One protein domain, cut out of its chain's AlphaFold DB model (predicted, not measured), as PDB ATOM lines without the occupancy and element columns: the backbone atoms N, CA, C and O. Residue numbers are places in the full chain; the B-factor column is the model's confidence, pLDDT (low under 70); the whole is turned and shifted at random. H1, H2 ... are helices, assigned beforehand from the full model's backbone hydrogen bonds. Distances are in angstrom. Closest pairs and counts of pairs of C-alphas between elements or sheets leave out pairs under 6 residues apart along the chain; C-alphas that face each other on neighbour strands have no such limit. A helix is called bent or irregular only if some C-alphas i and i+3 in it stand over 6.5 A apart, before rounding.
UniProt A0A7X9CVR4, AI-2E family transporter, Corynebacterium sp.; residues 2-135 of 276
ATOM      1  N   PHE A   2     231.176 217.129 234.160       49.75
ATOM      2  CA  PHE A   2     231.084 218.532 234.619       49.75
ATOM      3  C   PHE A   2     229.899 219.333 234.030       49.75
ATOM      4  O   PHE A   2     229.201 220.028 234.761       49.75
ATOM      5  N   PHE A   3     229.604 219.177 232.734       53.44
ATOM      6  CA  PHE A   3     228.479 219.870 232.081       53.44
ATOM      7  C   PHE A   3     227.096 219.469 232.623       53.44
ATOM      8  O   PHE A   3     226.205 220.304 232.691       53.44
ATOM      9  N   PHE A   4     226.930 218.230 233.091       54.56
ATOM     10  CA  PHE A   4     225.656 217.741 233.636       54.56
ATOM     11  C   PHE A   4     225.297 218.390 234.982       54.56
ATOM     12  O   PHE A   4     224.127 218.615 235.263       54.56
ATOM     13  N   LEU A   5     226.312 218.708 235.797       57.81
ATOM     14  CA  LEU A   5     226.154 219.413 237.075       57.81
ATOM     15  C   LEU A   5     226.017 220.934 236.891       57.81
ATOM     16  O   LEU A   5     225.391 221.588 237.718       57.81
ATOM     17  N   LYS A   6     226.588 221.498 235.816       56.31
ATOM     18  CA  LYS A   6     226.532 222.937 235.502       56.31
ATOM     19  C   LYS A   6     225.214 223.357 234.834       56.31
ATOM     20  O   LYS A   6     224.748 224.462 235.086       56.31
ATOM     21  N   ASP A   7     224.624 222.494 234.007       56.44
ATOM     22  CA  ASP A   7     223.450 222.795 233.172       56.44
ATOM     23  C   ASP A   7     222.177 222.041 233.627       56.44
ATOM     24  O   ASP A   7     221.344 221.668 232.802       56.44
ATOM     25  N   GLY A   8     222.005 221.804 234.934       57.94
ATOM     26  CA  GLY A   8     220.900 220.997 235.483       57.94
ATOM     27  C   GLY A   8     219.505 221.392 234.970       57.94
ATOM     28  O   GLY A   8     218.746 220.532 234.518       57.94
ATOM     29  N   ASP A   9     219.204 222.691 234.913       62.06
ATOM     30  CA  ASP A   9     217.918 223.195 234.404       62.06
ATOM     31  C   ASP A   9     217.749 222.990 232.888       62.06
ATOM     32  O   ASP A   9     216.641 222.755 232.392       62.06
ATOM     33  N   ARG A  10     218.854 223.033 232.132       59.47
ATOM     34  CA  ARG A  10     218.879 222.775 230.684       59.47
ATOM     35  C   ARG A  10     218.756 221.289 230.360       59.47
ATOM     36  O   ARG A  10     218.132 220.944 229.361       59.47
ATOM     37  N   PHE A  11     219.293 220.404 231.197       65.31
ATOM     38  CA  PHE A  11     219.107 218.963 231.029       65.31
ATOM     39  C   PHE A  11     217.653 218.554 231.284       65.31
ATOM     40  O   PHE A  11     217.076 217.803 230.499       65.31
ATOM     41  N   LEU A  12     217.028 219.104 232.330       63.69
ATOM     42  CA  LEU A  12     215.609 218.877 232.607       63.69
ATOM     43  C   LEU A  12     214.721 219.446 231.495       63.69
ATOM     44  O   LEU A  12     213.763 218.794 231.081       63.69
ATOM     45  N   SER A  13     215.037 220.624 230.952       61.75
ATOM     46  CA  SER A  13     214.273 221.188 229.835       61.75
ATOM     47  C   SER A  13     214.426 220.381 228.541       61.75
ATOM     48  O   SER A  13     213.415 220.117 227.890       61.75
ATOM     49  N   TRP A  14     215.632 219.905 228.219       66.62
ATOM     50  CA  TRP A  14     215.879 218.993 227.098       66.62
ATOM     51  C   TRP A  14     215.162 217.648 227.280       66.62
ATOM     52  O   TRP A  14     214.476 217.189 226.370       66.62
ATOM     53  N   GLY A  15     215.233 217.052 228.474       63.19
ATOM     54  CA  GLY A  15     214.532 215.807 228.797       63.19
ATOM     55  C   GLY A  15     213.013 215.942 228.658       63.19
ATOM     56  O   GLY A  15     212.365 215.077 228.077       63.19
ATOM     57  N   ARG A  16     212.433 217.067 229.100       63.19
ATOM     58  CA  ARG A  16     211.003 217.365 228.883       63.19
ATOM     59  C   ARG A  16     210.651 217.489 227.399       63.19
ATOM     60  O   ARG A  16     209.590 217.023 227.000       63.19
ATOM     61  N   GLN A  17     211.524 218.082 226.585       64.62
ATOM     62  CA  GLN A  17     211.303 218.191 225.138       64.62
ATOM     63  C   GLN A  17     211.413 216.833 224.433       64.62
ATOM     64  O   GLN A  17     210.643 216.569 223.516       64.62
ATOM     65  N   ALA A  18     212.305 215.950 224.892       68.81
ATOM     66  CA  ALA A  18     212.489 214.621 224.312       68.81
ATOM     67  C   ALA A  18     211.299 213.673 224.561       68.81
ATOM     68  O   ALA A  18     210.984 212.856 223.701       68.81
ATOM     69  N   VAL A  19     210.627 213.776 225.716       69.56
ATOM     70  CA  VAL A  19     209.502 212.887 226.091       69.56
ATOM     71  C   VAL A  19     208.124 213.530 225.813       69.56
ATOM     72  O   VAL A  19     207.092 212.858 225.865       69.56
ATOM     73  N   GLY A  20     208.096 214.821 225.462       71.94
ATOM     74  CA  GLY A  20     206.890 215.615 225.199       71.94
ATOM     75  C   GLY A  20     206.369 216.352 226.440       71.94
ATOM     76  O   GLY A  20     206.574 215.903 227.566       71.94
ATOM     77  N   GLU A  21     205.668 217.480 226.251       68.38
ATOM     78  CA  GLU A  21     205.280 218.389 227.351       68.38
ATOM     79  C   GLU A  21     204.489 217.703 228.475       68.38
ATOM     80  O   GLU A  21     204.787 217.912 229.649       68.38
ATOM     81  N   THR A  22     203.516 216.849 228.137       66.38
ATOM     82  CA  THR A  22     202.688 216.172 229.149       66.38
ATOM     83  C   THR A  22     203.462 215.083 229.896       66.38
ATOM     84  O   THR A  22     203.340 214.959 231.113       66.38
ATOM     85  N   SER A  23     204.299 214.312 229.196       76.81
ATOM     86  CA  SER A  23     205.147 213.280 229.813       76.81
ATOM     87  C   SER A  23     206.301 213.889 230.616       76.81
ATOM     88  O   SER A  23     206.761 213.307 231.599       76.81
ATOM     89  N   GLY A  24     206.743 215.090 230.238       77.75
ATOM     90  CA  GLY A  24     207.787 215.848 230.915       77.75
ATOM     91  C   GLY A  24     207.441 216.195 232.363       77.75
ATOM     92  O   GLY A  24     208.344 216.259 233.200       77.75
ATOM     93  N   TRP A  25     206.157 216.351 232.697       82.69
ATOM     94  CA  TRP A  25     205.715 216.546 234.082       82.69
ATOM     95  C   TRP A  25     205.955 215.303 234.944       82.69
ATOM     96  O   TRP A  25     206.487 215.425 236.046       82.69
ATOM     97  N   HIS A  26     205.649 214.112 234.416       85.06
ATOM     98  CA  HIS A  26     205.920 212.841 235.098       85.06
ATOM     99  C   HIS A  26     207.418 212.619 235.295       85.06
ATOM    100  O   HIS A  26     207.856 212.246 236.383       85.06
ATOM    101  N   LEU A  27     208.211 212.900 234.258       85.44
ATOM    102  CA  LEU A  27     209.662 212.759 234.315       85.44
ATOM    103  C   LEU A  27     210.277 213.694 235.360       85.44
ATOM    104  O   LEU A  27     211.109 213.258 236.149       85.44
ATOM    105  N   THR A  28     209.854 214.961 235.386       84.88
ATOM    106  CA  THR A  28     210.369 215.952 236.343       84.88
ATOM    107  C   THR A  28     210.077 215.515 237.775       84.88
ATOM    108  O   THR A  28     210.984 215.467 238.598       84.88
ATOM    109  N   GLU A  29     208.838 215.111 238.053       88.31
ATOM    110  CA  GLU A  29     208.438 214.637 239.377       88.31
ATOM    111  C   GLU A  29     209.236 213.400 239.813       88.31
ATOM    112  O   GLU A  29     209.772 213.364 240.923       88.31
ATOM    113  N   LEU A  30     209.359 212.404 238.932       90.25
ATOM    114  CA  LEU A  30     210.089 211.176 239.221       90.25
ATOM    115  C   LEU A  30     211.577 211.445 239.485       90.25
ATOM    116  O   LEU A  30     212.127 210.941 240.465       90.25
ATOM    117  N   LEU A  31     212.220 212.259 238.641       88.25
ATOM    118  CA  LEU A  31     213.630 212.619 238.791       88.25
ATOM    119  C   LEU A  31     213.875 213.408 240.077       88.25
ATOM    120  O   LEU A  31     214.842 213.120 240.780       88.25
ATOM    121  N   THR A  32     213.001 214.351 240.432       88.38
ATOM    122  CA  THR A  32     213.130 215.097 241.690       88.38
ATOM    123  C   THR A  32     212.966 214.181 242.901       88.38
ATOM    124  O   THR A  32     213.762 214.264 243.836       88.38
ATOM    125  N   ARG A  33     211.997 213.256 242.893       90.62
ATOM    126  CA  ARG A  33     211.856 212.258 243.969       90.62
ATOM    127  C   ARG A  33     213.094 211.371 244.083       90.62
ATOM    128  O   ARG A  33     213.579 211.146 245.193       90.62
ATOM    129  N   ALA A  34     213.625 210.898 242.955       89.88
ATOM    130  CA  ALA A  34     214.834 210.082 242.918       89.88
ATOM    131  C   ALA A  34     216.056 210.856 243.441       89.88
ATOM    132  O   ALA A  34     216.809 210.327 244.255       89.88
ATOM    133  N   TRP A  35     216.209 212.123 243.048       89.12
ATOM    134  CA  TRP A  35     217.276 213.002 243.523       89.12
ATOM    135  C   TRP A  35     217.196 213.255 245.030       89.12
ATOM    136  O   TRP A  35     218.189 213.083 245.733       89.12
ATOM    137  N   ASN A  36     216.013 213.605 245.542       88.50
ATOM    138  CA  ASN A  36     215.798 213.840 246.973       88.50
ATOM    139  C   ASN A  36     216.097 212.588 247.799       88.50
ATOM    140  O   ASN A  36     216.731 212.677 248.849       88.50
ATOM    141  N   THR A  37     215.687 211.426 247.288       88.06
ATOM    142  CA  THR A  37     216.005 210.119 247.867       88.06
ATOM    143  C   THR A  37     217.525 209.949 247.899       88.06
ATOM    144  O   THR A  37     218.110 209.903 248.976       88.06
ATOM    145  N   LEU A  38     218.206 209.984 246.751       88.94
ATOM    146  CA  LEU A  38     219.658 209.798 246.666       88.94
ATOM    147  C   LEU A  38     220.447 210.771 247.560       88.94
ATOM    148  O   LEU A  38     221.343 210.353 248.289       88.94
ATOM    149  N   ALA A  39     220.086 212.055 247.560       88.50
ATOM    150  CA  ALA A  39     220.699 213.058 248.424       88.50
ATOM    151  C   ALA A  39     220.475 212.744 249.914       88.50
ATOM    152  O   ALA A  39     221.391 212.902 250.721       88.50
ATOM    153  N   GLY A  40     219.281 212.268 250.275       87.69
ATOM    154  CA  GLY A  40     218.966 211.770 251.612       87.69
ATOM    155  C   GLY A  40     219.833 210.575 252.016       87.69
ATOM    156  O   GLY A  40     220.377 210.584 253.117       87.69
ATOM    157  N   PHE A  41     220.033 209.601 251.119       86.12
ATOM    158  CA  PHE A  41     220.912 208.445 251.357       86.12
ATOM    159  C   PHE A  41     222.346 208.882 251.632       86.12
ATOM    160  O   PHE A  41     222.917 208.503 252.646       86.12
ATOM    161  N   ILE A  42     222.920 209.712 250.757       88.81
ATOM    162  CA  ILE A  42     224.314 210.149 250.889       88.81
ATOM    163  C   ILE A  42     224.527 210.927 252.194       88.81
ATOM    164  O   ILE A  42     225.531 210.720 252.871       88.81
ATOM    165  N   ARG A  43     223.572 211.782 252.587       90.19
ATOM    166  CA  ARG A  43     223.619 212.498 253.872       90.19
ATOM    167  C   ARG A  43     223.533 211.544 255.059       90.19
ATOM    168  O   ARG A  43     224.315 211.685 255.993       90.19
ATOM    169  N   ALA A  44     222.607 210.587 255.021       88.81
ATOM    170  CA  ALA A  44     222.473 209.572 256.059       88.81
ATOM    171  C   ALA A  44     223.766 208.758 256.196       88.81
ATOM    172  O   ALA A  44     224.292 208.649 257.299       88.81
ATOM    173  N   GLN A  45     224.323 208.282 255.081       89.12
ATOM    174  CA  GLN A  45     225.545 207.484 255.076       89.12
ATOM    175  C   GLN A  45     226.744 208.268 255.601       89.12
ATOM    176  O   GLN A  45     227.503 207.751 256.407       89.12
ATOM    177  N   ALA A  46     226.894 209.535 255.206       92.19
ATOM    178  CA  ALA A  46     227.968 210.380 255.714       92.19
ATOM    179  C   ALA A  46     227.882 210.576 257.238       92.19
ATOM    180  O   ALA A  46     228.912 210.576 257.908       92.19
ATOM    181  N   ILE A  47     226.669 210.724 257.788       92.19
ATOM    182  CA  ILE A  47     226.453 210.837 259.237       92.19
ATOM    183  C   ILE A  47     226.790 209.516 259.933       92.19
ATOM    184  O   ILE A  47     227.522 209.541 260.919       92.19
ATOM    185  N   VAL A  48     226.293 208.387 259.419       90.31
ATOM    186  CA  VAL A  48     226.581 207.045 259.954       90.31
ATOM    187  C   VAL A  48     228.087 206.796 259.987       90.31
ATOM    188  O   VAL A  48     228.651 206.625 261.062       90.31
ATOM    189  N   SER A  49     228.764 206.927 258.843       93.19
ATOM    190  CA  SER A  49     230.208 206.714 258.743       93.19
ATOM    191  C   SER A  49     231.014 207.633 259.661       93.19
ATOM    192  O   SER A  49     232.046 207.228 260.193       93.19
ATOM    193  N   ALA A  50     230.583 208.887 259.838       94.81
ATOM    194  CA  ALA A  50     231.244 209.825 260.743       94.81
ATOM    195  C   ALA A  50     231.097 209.393 262.206       94.81
ATOM    196  O   ALA A  50     232.066 209.449 262.960       94.81
ATOM    197  N   VAL A  51     229.900 208.951 262.595       93.31
ATOM    198  CA  VAL A  51     229.638 208.421 263.934       93.31
ATOM    199  C   VAL A  51     230.510 207.189 264.175       93.31
ATOM    200  O   VAL A  51     231.265 207.177 265.145       93.31
ATOM    201  N   ASP A  52     230.519 206.221 263.262       92.75
ATOM    202  CA  ASP A  52     231.315 204.999 263.413       92.75
ATOM    203  C   ASP A  52     232.807 205.302 263.535       92.75
ATOM    204  O   ASP A  52     233.470 204.817 264.450       92.75
ATOM    205  N   ALA A  53     233.336 206.172 262.672       95.94
ATOM    206  CA  ALA A  53     234.734 206.580 262.717       95.94
ATOM    207  C   ALA A  53     235.117 207.232 264.052       95.94
ATOM    208  O   ALA A  53     236.195 206.955 264.581       95.94
ATOM    209  N   VAL A  54     234.242 208.066 264.619       96.62
ATOM    210  CA  VAL A  54     234.481 208.727 265.907       96.62
ATOM    211  C   VAL A  54     234.404 207.727 267.056       96.62
ATOM    212  O   VAL A  54     235.338 207.656 267.851       96.62
ATOM    213  N   PHE A  55     233.335 206.940 267.157       95.44
ATOM    214  CA  PHE A  55     233.149 206.023 268.285       95.44
ATOM    215  C   PHE A  55     234.156 204.868 268.262       95.44
ATOM    216  O   PHE A  55     234.766 204.573 269.293       95.44
ATOM    217  N   ILE A  56     234.394 204.261 267.095       94.69
ATOM    218  CA  ILE A  56     235.424 203.225 266.939       94.69
ATOM    219  C   ILE A  56     236.804 203.845 267.146       94.69
ATOM    220  O   ILE A  56     237.603 203.298 267.900       94.69
ATOM    221  N   GLY A  57     237.080 205.014 266.558       96.31
ATOM    222  CA  GLY A  57     238.351 205.719 266.728       96.31
ATOM    223  C   GLY A  57     238.676 206.020 268.193       96.31
ATOM    224  O   GLY A  57     239.781 205.727 268.644       96.31
ATOM    225  N   ILE A  58     237.710 206.529 268.962       97.62
ATOM    226  CA  ILE A  58     237.861 206.762 270.405       97.62
ATOM    227  C   ILE A  58     238.133 205.446 271.135       97.62
ATOM    228  O   ILE A  58     239.067 205.379 271.932       97.62
ATOM    229  N   GLY A  59     237.368 204.393 270.845       96.50
ATOM    230  CA  GLY A  59     237.580 203.083 271.455       96.50
ATOM    231  C   GLY A  59     238.980 202.521 271.189       96.50
ATOM    232  O   GLY A  59     239.640 202.044 272.110       96.50
ATOM    233  N   LEU A  60     239.476 202.658 269.959       97.19
ATOM    234  CA  LEU A  60     240.830 202.252 269.576       97.19
ATOM    235  C   LEU A  60     241.914 203.059 270.294       97.19
ATOM    236  O   LEU A  60     242.901 202.481 270.747       97.19
ATOM    237  N   VAL A  61     241.733 204.377 270.422       97.31
ATOM    238  CA  VAL A  61     242.667 205.247 271.152       97.31
ATOM    239  C   VAL A  61     242.710 204.883 272.635       97.31
ATOM    240  O   VAL A  61     243.798 204.803 273.196       97.31
ATOM    241  N   ILE A  62     241.557 204.616 273.259       97.44
ATOM    242  CA  ILE A  62     241.473 204.233 274.679       97.44
ATOM    243  C   ILE A  62     242.203 202.913 274.944       97.44
ATOM    244  O   ILE A  62     242.910 202.799 275.940       97.44
ATOM    245  N   VAL A  63     242.053 201.930 274.054       97.00
ATOM    246  CA  VAL A  63     242.754 200.638 274.164       97.00
ATOM    247  C   VAL A  63     244.253 200.773 273.849       97.00
ATOM    248  O   VAL A  63     245.046 199.929 274.253       97.00
ATOM    249  N   GLY A  64     244.665 201.841 273.161       95.88
ATOM    250  CA  GLY A  64     246.058 202.070 272.775       95.88
ATOM    251  C   GLY A  64     246.460 201.356 271.482       95.88
ATOM    252  O   GLY A  64     247.634 201.049 271.285       95.88
ATOM    253  N   VAL A  65     245.503 201.077 270.590       96.94
ATOM    254  CA  VAL A  65     245.781 200.418 269.306       96.94
ATOM    255  C   VAL A  65     246.646 201.334 268.432       96.94
ATOM    256  O   VAL A  65     246.285 202.497 268.206       96.94
ATOM    257  N   PRO A  66     247.785 200.847 267.901       93.44
ATOM    258  CA  PRO A  66     248.613 201.656 267.021       93.44
ATOM    259  C   PRO A  66     247.833 202.022 265.763       93.44
ATOM    260  O   PRO A  66     247.002 201.259 265.275       93.44
ATOM    261  N   MET A  67     248.106 203.206 265.215       94.44
ATOM    262  CA  MET A  67     247.421 203.697 264.016       94.44
ATOM    263  C   MET A  67     245.895 203.835 264.179       94.44
ATOM    264  O   MET A  67     245.187 203.877 263.173       94.44
ATOM    265  N   ALA A  68     245.377 203.974 265.410       95.19
ATOM    266  CA  ALA A  68     243.950 204.192 265.677       95.19
ATOM    267  C   ALA A  68     243.342 205.299 264.798       95.19
ATOM    268  O   ALA A  68     242.254 205.137 264.251       95.19
ATOM    269  N   PHE A  69     244.084 206.391 264.578       96.38
ATOM    270  CA  PHE A  69     243.664 207.457 263.671       96.38
ATOM    271  C   PHE A  69     243.503 206.971 262.221       96.38
ATOM    272  O   PHE A  69     242.462 207.200 261.610       96.38
ATOM    273  N   ALA A  70     244.476 206.241 261.670       95.88
ATOM    274  CA  ALA A  70     244.367 205.706 260.313       95.88
ATOM    275  C   ALA A  70     243.211 204.699 260.189       95.88
ATOM    276  O   ALA A  70     242.459 204.749 259.219       95.88
ATOM    277  N   LEU A  71     243.017 203.839 261.195       95.56
ATOM    278  CA  LEU A  71     241.891 202.904 261.249       95.56
ATOM    279  C   LEU A  71     240.543 203.631 261.323       95.56
ATOM    280  O   LEU A  71     239.597 203.207 260.665       95.56
ATOM    281  N   SER A  72     240.454 204.752 262.043       95.62
ATOM    282  CA  SER A  72     239.239 205.579 262.074       95.62
ATOM    283  C   SER A  72     238.926 206.198 260.707       95.62
ATOM    284  O   SER A  72     237.776 206.191 260.275       95.62
ATOM    285  N   VAL A  73     239.947 206.638 259.963       96.25
ATOM    286  CA  VAL A  73     239.784 207.143 258.591       96.25
ATOM    287  C   VAL A  73     239.359 206.022 257.643       96.25
ATOM    288  O   VAL A  73     238.456 206.215 256.833       96.25
ATOM    289  N   ILE A  74     239.954 204.831 257.763       94.94
ATOM    290  CA  ILE A  74     239.525 203.651 256.999       94.94
ATOM    291  C   ILE A  74     238.072 203.314 257.328       94.94
ATOM    292  O   ILE A  74     237.299 203.075 256.412       94.94
ATOM    293  N   THR A  75     237.684 203.356 258.602       94.25
ATOM    294  CA  THR A  75     236.305 203.119 259.051       94.25
ATOM    295  C   THR A  75     235.341 204.128 258.438       94.25
ATOM    296  O   THR A  75     234.315 203.733 257.898       94.25
ATOM    297  N   PHE A  76     235.702 205.415 258.416       95.06
ATOM    298  CA  PHE A  76     234.906 206.458 257.767       95.06
ATOM    299  C   PHE A  76     234.698 206.181 256.271       95.06
ATOM    300  O   PHE A  76     233.580 206.256 255.763       95.06
ATOM    301  N   VAL A  77     235.776 205.859 255.553       93.69
ATOM    302  CA  VAL A  77     235.728 205.616 254.105       93.69
ATOM    303  C   VAL A  77     234.988 204.317 253.794       93.69
ATOM    304  O   VAL A  77     234.109 204.300 252.934       93.69
ATOM    305  N   ALA A  78     235.310 203.239 254.505       91.06
ATOM    306  CA  ALA A  78     234.681 201.935 254.350       91.06
ATOM    307  C   ALA A  78     233.190 202.004 254.687       91.06
ATOM    308  O   ALA A  78     232.385 201.410 253.971       91.06
ATOM    309  N   GLY A  79     232.817 202.798 255.696       89.94
ATOM    310  CA  GLY A  79     231.443 203.022 256.130       89.94
ATOM    311  C   GLY A  79     230.511 203.478 255.013       89.94
ATOM    312  O   GLY A  79     229.319 203.238 255.105       89.94
ATOM    313  N   PHE A  80     231.005 204.037 253.901       87.12
ATOM    314  CA  PHE A  80     230.166 204.352 252.737       87.12
ATOM    315  C   PHE A  80     229.579 203.126 252.025       87.12
ATOM    316  O   PHE A  80     228.609 203.280 251.286       87.12
ATOM    317  N   ILE A  81     230.138 201.932 252.230       85.62
ATOM    318  CA  ILE A  81     229.642 200.672 251.673       85.62
ATOM    319  C   ILE A  81     228.847 199.951 252.767       85.62
ATOM    320  O   ILE A  81     229.456 199.374 253.671       85.62
ATOM    321  N   PRO A  82     227.502 199.950 252.708       77.38
ATOM    322  CA  PRO A  82     226.683 199.363 253.761       77.38
ATOM    323  C   PRO A  82     227.050 197.902 254.009       77.38
ATOM    324  O   PRO A  82     227.291 197.155 253.058       77.38
ATOM    325  N   ILE A  83     227.050 197.491 255.282       77.06
ATOM    326  CA  ILE A  83     227.389 196.138 255.755       77.06
ATOM    327  C   ILE A  83     228.880 195.818 255.559       77.06
ATOM    328  O   ILE A  83     229.601 195.605 256.530       77.06
ATOM    329  N   VAL A  84     229.374 195.833 254.321       79.88
ATOM    330  CA  VAL A  84     230.761 195.485 253.971       79.88
ATOM    331  C   VAL A  84     231.760 196.394 254.683       79.88
ATOM    332  O   VAL A  84     232.755 195.908 255.218       79.88
ATOM    333  N   GLY A  85     231.492 197.696 254.714       82.50
ATOM    334  CA  GLY A  85     232.342 198.695 255.346       82.50
ATOM    335  C   GLY A  85     232.591 198.426 256.818       82.50
ATOM    336  O   GLY A  85     233.736 198.333 257.254       82.50
ATOM    337  N   ALA A  86     231.506 198.225 257.561       81.88
ATOM    338  CA  ALA A  86     231.561 197.966 258.988       81.88
ATOM    339  C   ALA A  86     232.270 196.643 259.313       81.88
ATOM    340  O   ALA A  86     233.166 196.609 260.158       81.88
ATOM    341  N   PHE A  87     231.945 195.564 258.589       85.50
ATOM    342  CA  PHE A  87     232.608 194.271 258.779       85.50
ATOM    343  C   PHE A  87     234.103 194.337 258.459       85.50
ATOM    344  O   PHE A  87     234.915 193.827 259.227       85.50
ATOM    345  N   THR A  88     234.484 194.961 257.342       88.00
ATOM    346  CA  THR A  88     235.891 195.013 256.916       88.00
ATOM    347  C   THR A  88     236.724 195.930 257.805       88.00
ATOM    348  O   THR A  88     237.786 195.515 258.265       88.00
ATOM    349  N   ALA A  89     236.246 197.139 258.110       91.19
ATOM    350  CA  ALA A  89     236.956 198.070 258.984       91.19
ATOM    351  C   ALA A  89     237.050 197.549 260.425       91.19
ATOM    352  O   ALA A  89     238.127 197.588 261.021       91.19
ATOM    353  N   GLY A  90     235.959 196.986 260.956       92.31
ATOM    354  CA  GLY A  90     235.933 196.358 262.275       92.31
ATOM    355  C   GLY A  90     236.875 195.157 262.371       92.31
ATOM    356  O   GLY A  90     237.657 195.062 263.315       92.31
ATOM    357  N   ALA A  91     236.874 194.271 261.368       94.19
ATOM    358  CA  ALA A  91     237.796 193.137 261.325       94.19
ATOM    359  C   ALA A  91     239.259 193.591 261.269       94.19
ATOM    360  O   ALA A  91     240.086 193.075 262.018       94.19
ATOM    361  N   LEU A  92     239.581 194.583 260.432       95.50
ATOM    362  CA  LEU A  92     240.928 195.153 260.366       95.50
ATOM    363  C   LEU A  92     241.362 195.729 261.717       95.50
ATOM    364  O   LEU A  92     242.476 195.458 262.159       95.50
ATOM    365  N   ALA A  93     240.486 196.466 262.397       95.62
ATOM    366  CA  ALA A  93     240.757 197.019 263.719       95.62
ATOM    367  C   ALA A  93     241.068 195.927 264.761       95.62
ATOM    368  O   ALA A  93     242.057 196.029 265.489       95.62
ATOM    369  N   VAL A  94     240.271 194.854 264.790       97.00
ATOM    370  CA  VAL A  94     240.477 193.708 265.693       97.00
ATOM    371  C   VAL A  94     241.777 192.969 265.371       97.00
ATOM    372  O   VAL A  94     242.527 192.631 266.284       97.00
ATOM    373  N   ILE A  95     242.085 192.750 264.088       97.44
ATOM    374  CA  ILE A  95     243.327 192.091 263.657       97.44
ATOM    375  C   ILE A  95     244.547 192.917 264.070       97.44
ATOM    376  O   ILE A  95     245.503 192.367 264.613       97.44
ATOM    377  N   VAL A  96     244.524 194.234 263.850       97.00
ATOM    378  CA  VAL A  96     245.638 195.112 264.235       97.00
ATOM    379  C   VAL A  96     245.842 195.095 265.748       97.00
ATOM    380  O   VAL A  96     246.983 194.990 266.196       97.00
ATOM    381  N   ALA A  97     244.768 195.131 266.538       97.50
ATOM    382  CA  ALA A  97     244.853 195.006 267.991       97.50
ATOM    383  C   ALA A  97     245.437 193.648 268.419       97.50
ATOM    384  O   ALA A  97     246.332 193.605 269.260       97.50
ATOM    385  N   LEU A  98     245.006 192.553 267.785       97.62
ATOM    386  CA  LEU A  98     245.497 191.203 268.073       97.62
ATOM    387  C   LEU A  98     246.997 191.064 267.824       97.62
ATOM    388  O   LEU A  98     247.708 190.496 268.647       97.62
ATOM    389  N   VAL A  99     247.467 191.585 266.693       97.38
ATOM    390  CA  VAL A  99     248.878 191.501 266.302       97.38
ATOM    391  C   VAL A  99     249.750 192.431 267.144       97.38
ATOM    392  O   VAL A  99     250.898 192.097 267.423       97.38
ATOM    393  N   SER A 100     249.226 193.591 267.541       97.00
ATOM    394  CA  SER A 100     250.037 194.644 268.166       97.00
ATOM    395  C   SER A 100     250.032 194.615 269.691       97.00
ATOM    396  O   SER A 100     251.016 195.024 270.299       97.00
ATOM    397  N   LEU A 101     248.924 194.194 270.302       96.00
ATOM    398  CA  LEU A 101     248.698 194.280 271.749       96.00
ATOM    399  C   LEU A 101     248.440 192.909 272.381       96.00
ATOM    400  O   LEU A 101     248.908 192.654 273.485       96.00
ATOM    401  N   GLY A 102     247.768 192.009 271.657       96.62
ATOM    402  CA  GLY A 102     247.486 190.650 272.108       96.62
ATOM    403  C   GLY A 102     246.000 190.301 272.101       96.62
ATOM    404  O   GLY A 102     245.145 191.036 271.604       96.62
ATOM    405  N   PHE A 103     245.689 189.112 272.618       97.25
ATOM    406  CA  PHE A 103     244.344 188.536 272.540       97.25
ATOM    407  C   PHE A 103     243.312 189.304 273.372       97.25
ATOM    408  O   PHE A 103     242.193 189.524 272.912       97.25
ATOM    409  N   THR A 104     243.681 189.735 274.578       97.38
ATOM    410  CA  THR A 104     242.765 190.421 275.499       97.38
ATOM    411  C   THR A 104     242.283 191.744 274.908       97.38
ATOM    412  O   THR A 104     241.084 192.014 274.857       97.38
ATOM    413  N   GLU A 105     243.204 192.545 274.386       97.50
ATOM    414  CA  GLU A 105     242.942 193.846 273.780       97.50
ATOM    415  C   GLU A 105     242.142 193.695 272.486       97.50
ATOM    416  O   GLU A 105     241.208 194.459 272.251       97.50
ATOM    417  N   ALA A 106     242.423 192.665 271.682       97.56
ATOM    418  CA  ALA A 106     241.626 192.348 270.500       97.56
ATOM    419  C   ALA A 106     240.165 192.026 270.840       97.56
ATOM    420  O   ALA A 106     239.256 192.475 270.142       97.56
ATOM    421  N   VAL A 107     239.927 191.280 271.922       98.06
ATOM    422  CA  VAL A 107     238.572 190.970 272.401       98.06
ATOM    423  C   VAL A 107     237.867 192.238 272.884       98.06
ATOM    424  O   VAL A 107     236.696 192.435 272.567       98.06
ATOM    425  N   ILE A 108     238.566 193.133 273.588       97.56
ATOM    426  CA  ILE A 108     238.010 194.431 274.004       97.56
ATOM    427  C   ILE A 108     237.627 195.270 272.776       97.56
ATOM    428  O   ILE A 108     236.515 195.795 272.715       97.56
ATOM    429  N   VAL A 109     238.501 195.355 271.770       97.31
ATOM    430  CA  VAL A 109     238.214 196.065 270.510       97.31
ATOM    431  C   VAL A 109     237.027 195.441 269.784       97.31
ATOM    432  O   VAL A 109     236.161 196.171 269.307       97.31
ATOM    433  N   LEU A 110     236.929 194.112 269.745       97.06
ATOM    434  CA  LEU A 110     235.783 193.419 269.160       97.06
ATOM    435  C   LEU A 110     234.480 193.797 269.876       97.06
ATOM    436  O   LEU A 110     233.492 194.104 269.213       97.06
ATOM    437  N   ILE A 111     234.479 193.825 271.212       97.38
ATOM    438  CA  ILE A 111     233.314 194.243 272.005       97.38
ATOM    439  C   ILE A 111     232.928 195.688 271.681       97.38
ATOM    440  O   ILE A 111     231.746 195.968 271.496       97.38
ATOM    441  N   ILE A 112     233.902 196.596 271.566       95.75
ATOM    442  CA  ILE A 112     233.664 197.996 271.186       95.75
ATOM    443  C   ILE A 112     233.022 198.076 269.799       95.75
ATOM    444  O   ILE A 112     231.987 198.720 269.649       95.75
ATOM    445  N   VAL A 113     233.601 197.407 268.798       94.62
ATOM    446  CA  VAL A 113     233.082 197.396 267.422       94.62
ATOM    447  C   VAL A 113     231.650 196.871 267.396       94.62
ATOM    448  O   VAL A 113     230.777 197.504 266.811       94.62
ATOM    449  N   VAL A 114     231.376 195.756 268.078       94.56
ATOM    450  CA  VAL A 114     230.024 195.193 268.168       94.56
ATOM    451  C   VAL A 114     229.071 196.161 268.873       94.56
ATOM    452  O   VAL A 114     227.955 196.356 268.402       94.56
ATOM    453  N   ALA A 115     229.486 196.807 269.962       94.56
ATOM    454  CA  ALA A 115     228.650 197.774 270.671       94.56
ATOM    455  C   ALA A 115     228.281 198.979 269.789       94.56
ATOM    456  O   ALA A 115     227.115 199.379 269.759       94.56
ATOM    457  N   VAL A 116     229.242 199.517 269.032       93.19
ATOM    458  CA  VAL A 116     228.989 200.588 268.057       93.19
ATOM    459  C   VAL A 116     228.053 200.096 266.956       93.19
ATOM    460  O   VAL A 116     227.062 200.763 266.675       93.19
ATOM    461  N   GLN A 117     228.269 198.889 266.426       90.88
ATOM    462  CA  GLN A 117     227.403 198.311 265.396       90.88
ATOM    463  C   GLN A 117     225.959 198.138 265.874       90.88
ATOM    464  O   GLN A 117     225.011 198.358 265.122       90.88
ATOM    465  N   GLN A 118     225.769 197.751 267.136       91.75
ATOM    466  CA  GLN A 118     224.442 197.625 267.729       91.75
ATOM    467  C   GLN A 118     223.770 198.992 267.893       91.75
ATOM    468  O   GLN A 118     222.565 199.102 267.665       91.75
ATOM    469  N   LEU A 119     224.520 200.029 268.269       90.06
ATOM    470  CA  LEU A 119     224.009 201.399 268.332       90.06
ATOM    471  C   LEU A 119     223.607 201.894 266.934       90.06
ATOM    472  O   LEU A 119     222.511 202.429 266.745       90.06
ATOM    473  N   GLU A 120     224.471 201.666 265.951       87.25
ATOM    474  CA  GLU A 120     224.243 202.015 264.554       87.25
ATOM    475  C   GLU A 120     222.993 201.310 264.011       87.25
ATOM    476  O   GLU A 120     222.063 201.962 263.542       87.25
ATOM    477  N   GLY A 121     222.926 199.983 264.134       83.88
ATOM    478  CA  GLY A 121     221.862 199.160 263.563       83.88
ATOM    479  C   GLY A 121     220.495 199.355 264.220       83.88
ATOM    480  O   GLY A 121     219.483 199.354 263.521       83.88
ATOM    481  N   ASN A 122     220.443 199.552 265.542       86.06
ATOM    482  CA  ASN A 122     219.173 199.609 266.280       86.06
ATOM    483  C   ASN A 122     218.642 201.030 266.503       86.06
ATOM    484  O   ASN A 122     217.452 201.190 266.765       86.06
ATOM    485  N   ILE A 123     219.493 202.058 266.429       85.88
ATOM    486  CA  ILE A 123     219.096 203.440 266.739       85.88
ATOM    487  C   ILE A 123     219.372 204.356 265.552       85.88
ATOM    488  O   ILE A 123     218.456 204.994 265.027       85.88
ATOM    489  N   LEU A 124     220.623 204.408 265.097       82.75
ATOM    490  CA  LEU A 124     221.059 205.398 264.115       82.75
ATOM    491  C   LEU A 124     220.455 205.143 262.728       82.75
ATOM    492  O   LEU A 124     219.850 206.034 262.129       82.75
ATOM    493  N   SER A 125     220.553 203.903 262.257       79.88
ATOM    494  CA  SER A 125     220.026 203.458 260.972       79.88
ATOM    495  C   SER A 125     218.513 203.669 260.867       79.88
ATOM    496  O   SER A 125     218.092 204.319 259.912       79.88
ATOM    497  N   PRO A 126     217.667 203.248 261.830       76.56
ATOM    498  CA  PRO A 126     216.235 203.532 261.780       76.56
ATOM    499  C   PRO A 126     215.913 205.027 261.708       76.56
ATOM    500  O   PRO A 126     215.081 205.431 260.899       76.56
ATOM    501  N   ILE A 127     216.586 205.873 262.492       79.94
ATOM    502  CA  ILE A 127     216.320 207.321 262.518       79.94
ATOM    503  C   ILE A 127     216.713 207.989 261.193       79.94
ATOM    504  O   ILE A 127     215.984 208.851 260.692       79.94
ATOM    505  N   LEU A 128     217.850 207.596 260.616       75.12
ATOM    506  CA  LEU A 128     218.398 208.211 259.408       75.12
ATOM    507  C   LEU A 128     217.769 207.644 258.126       75.12
ATOM    508  O   LEU A 128     217.467 208.399 257.201       75.12
ATOM    509  N   GLN A 129     217.517 206.335 258.075       68.56
ATOM    510  CA  GLN A 129     216.997 205.655 256.887       68.56
ATOM    511  C   GLN A 129     215.470 205.741 256.762       68.56
ATOM    512  O   GLN A 129     214.975 205.857 255.635       68.56
ATOM    513  N   SER A 130     214.712 205.751 257.872       64.75
ATOM    514  CA  SER A 130     213.240 205.891 257.823       64.75
ATOM    515  C   SER A 130     212.807 207.198 257.162       64.75
ATOM    516  O   SER A 130     211.864 207.215 256.378       64.75
ATOM    517  N   LYS A 131     213.546 208.286 257.405       59.97
ATOM    518  CA  LYS A 131     213.296 209.588 256.775       59.97
ATOM    519  C   LYS A 131     213.733 209.643 255.312       59.97
ATOM    520  O   LYS A 131     213.185 210.438 254.556       59.97
ATOM    521  N   ALA A 132     214.725 208.846 254.917       59.47
ATOM    522  CA  ALA A 132     215.374 208.986 253.619       59.47
ATOM    523  C   ALA A 132     214.790 208.071 252.529       59.47
ATOM    524  O   ALA A 132     214.658 208.512 251.391       59.47
ATOM    525  N   MET A 133     214.462 206.807 252.839       66.62
ATOM    526  CA  MET A 133     214.334 205.766 251.801       66.62
ATOM    527  C   MET A 133     213.003 204.998 251.788       66.62
ATOM    528  O   MET A 133     212.609 204.500 250.728       66.62
ATOM    529  N   ASN A 134     212.310 204.872 252.931       70.56
ATOM    530  CA  ASN A 134     211.140 203.988 253.094       70.56
ATOM    531  C   ASN A 134     211.346 202.610 252.425       70.56
ATOM    532  O   ASN A 134     210.506 202.138 251.652       70.56
ATOM    533  N   LEU A 135     212.515 202.002 252.644       72.38
ATOM    534  CA  LEU A 135     212.846 200.671 252.144       72.38
ATOM    535  C   LEU A 135     212.801 199.671 253.290       72.38
ATOM    536  O   LEU A 135     213.289 199.941 254.385       72.38
TER     537      LEU A 135
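What this domain is: This is residues 2 to 135 of the 276 residues of the protein "AI-2E family transporter" of Corynebacterium sp. (UniProt A0A7X9CVR4). One long helix, H3, runs nearly the length of a rod; along its later half H4, H5 and H6a join it in an up-and-down bundle, each running against the one before. At the other end H2 folds back on H3 as a hairpin, and residues 4 to 10 stick out. The 134 printed residues hold six named helices, H1 to H6, and no named strand: all helix. The whole is only just loose, close to extended, with a radius of gyration of the C-alphas of 20.7 A and spans of 67 by 31 by 18 A.

Where its parts are: Find C-alpha 2 at (231.084, 218.532, 234.619), where H1, residues 2 to 6, begins. H2 follows, residues 8 to 19, then H3, residues 21 to 63, 62.5 A long, ending at (242.754, 200.638, 274.164). Next come H4, residues 68 to 78, and H5, residues 84 to 100, 24.0 A. H6, residues 103 to 132, was assigned as one helix by its hydrogen bonds but is bent, with C-alphas 122 and 125 6.6 A apart; its arms are H6a, 103 to 122, 28.2 A, and H6b, 125 to 132.

How they stand to each other: Start at the hub, H3: its residues 23 to 28 touch H2, closest C-alphas Gly 24 and Arg 16, 4.1 A. Its residues 49 to 61 touch H4, Ala 53 to Ser 72, 4.7 A between closest C-alphas. H5 touches H6a at a shallow tilt of 18 degrees, opposite ways, closest C-alphas Leu 98 and Ala 106, 4.7 A. H6b touches residues 37 to 48 of H3, closest C-alphas Ala 132 and Gly 40, 5.0 A. Every O i to N i+4 pair is within hydrogen-bond range in H1, H2, H4, H5 and H6a, against 37 of 39 in H3 and 2 of 4 in H6b.

The domain as a whole: The C-alphas farthest apart are those of Glu 21 and Gly 102, 67.5 A. The printed part has no cut, and its five links between helices are tight. Look for pLDDT under 70 at residues 2 to 19, 21 to 22 and 129 to 133.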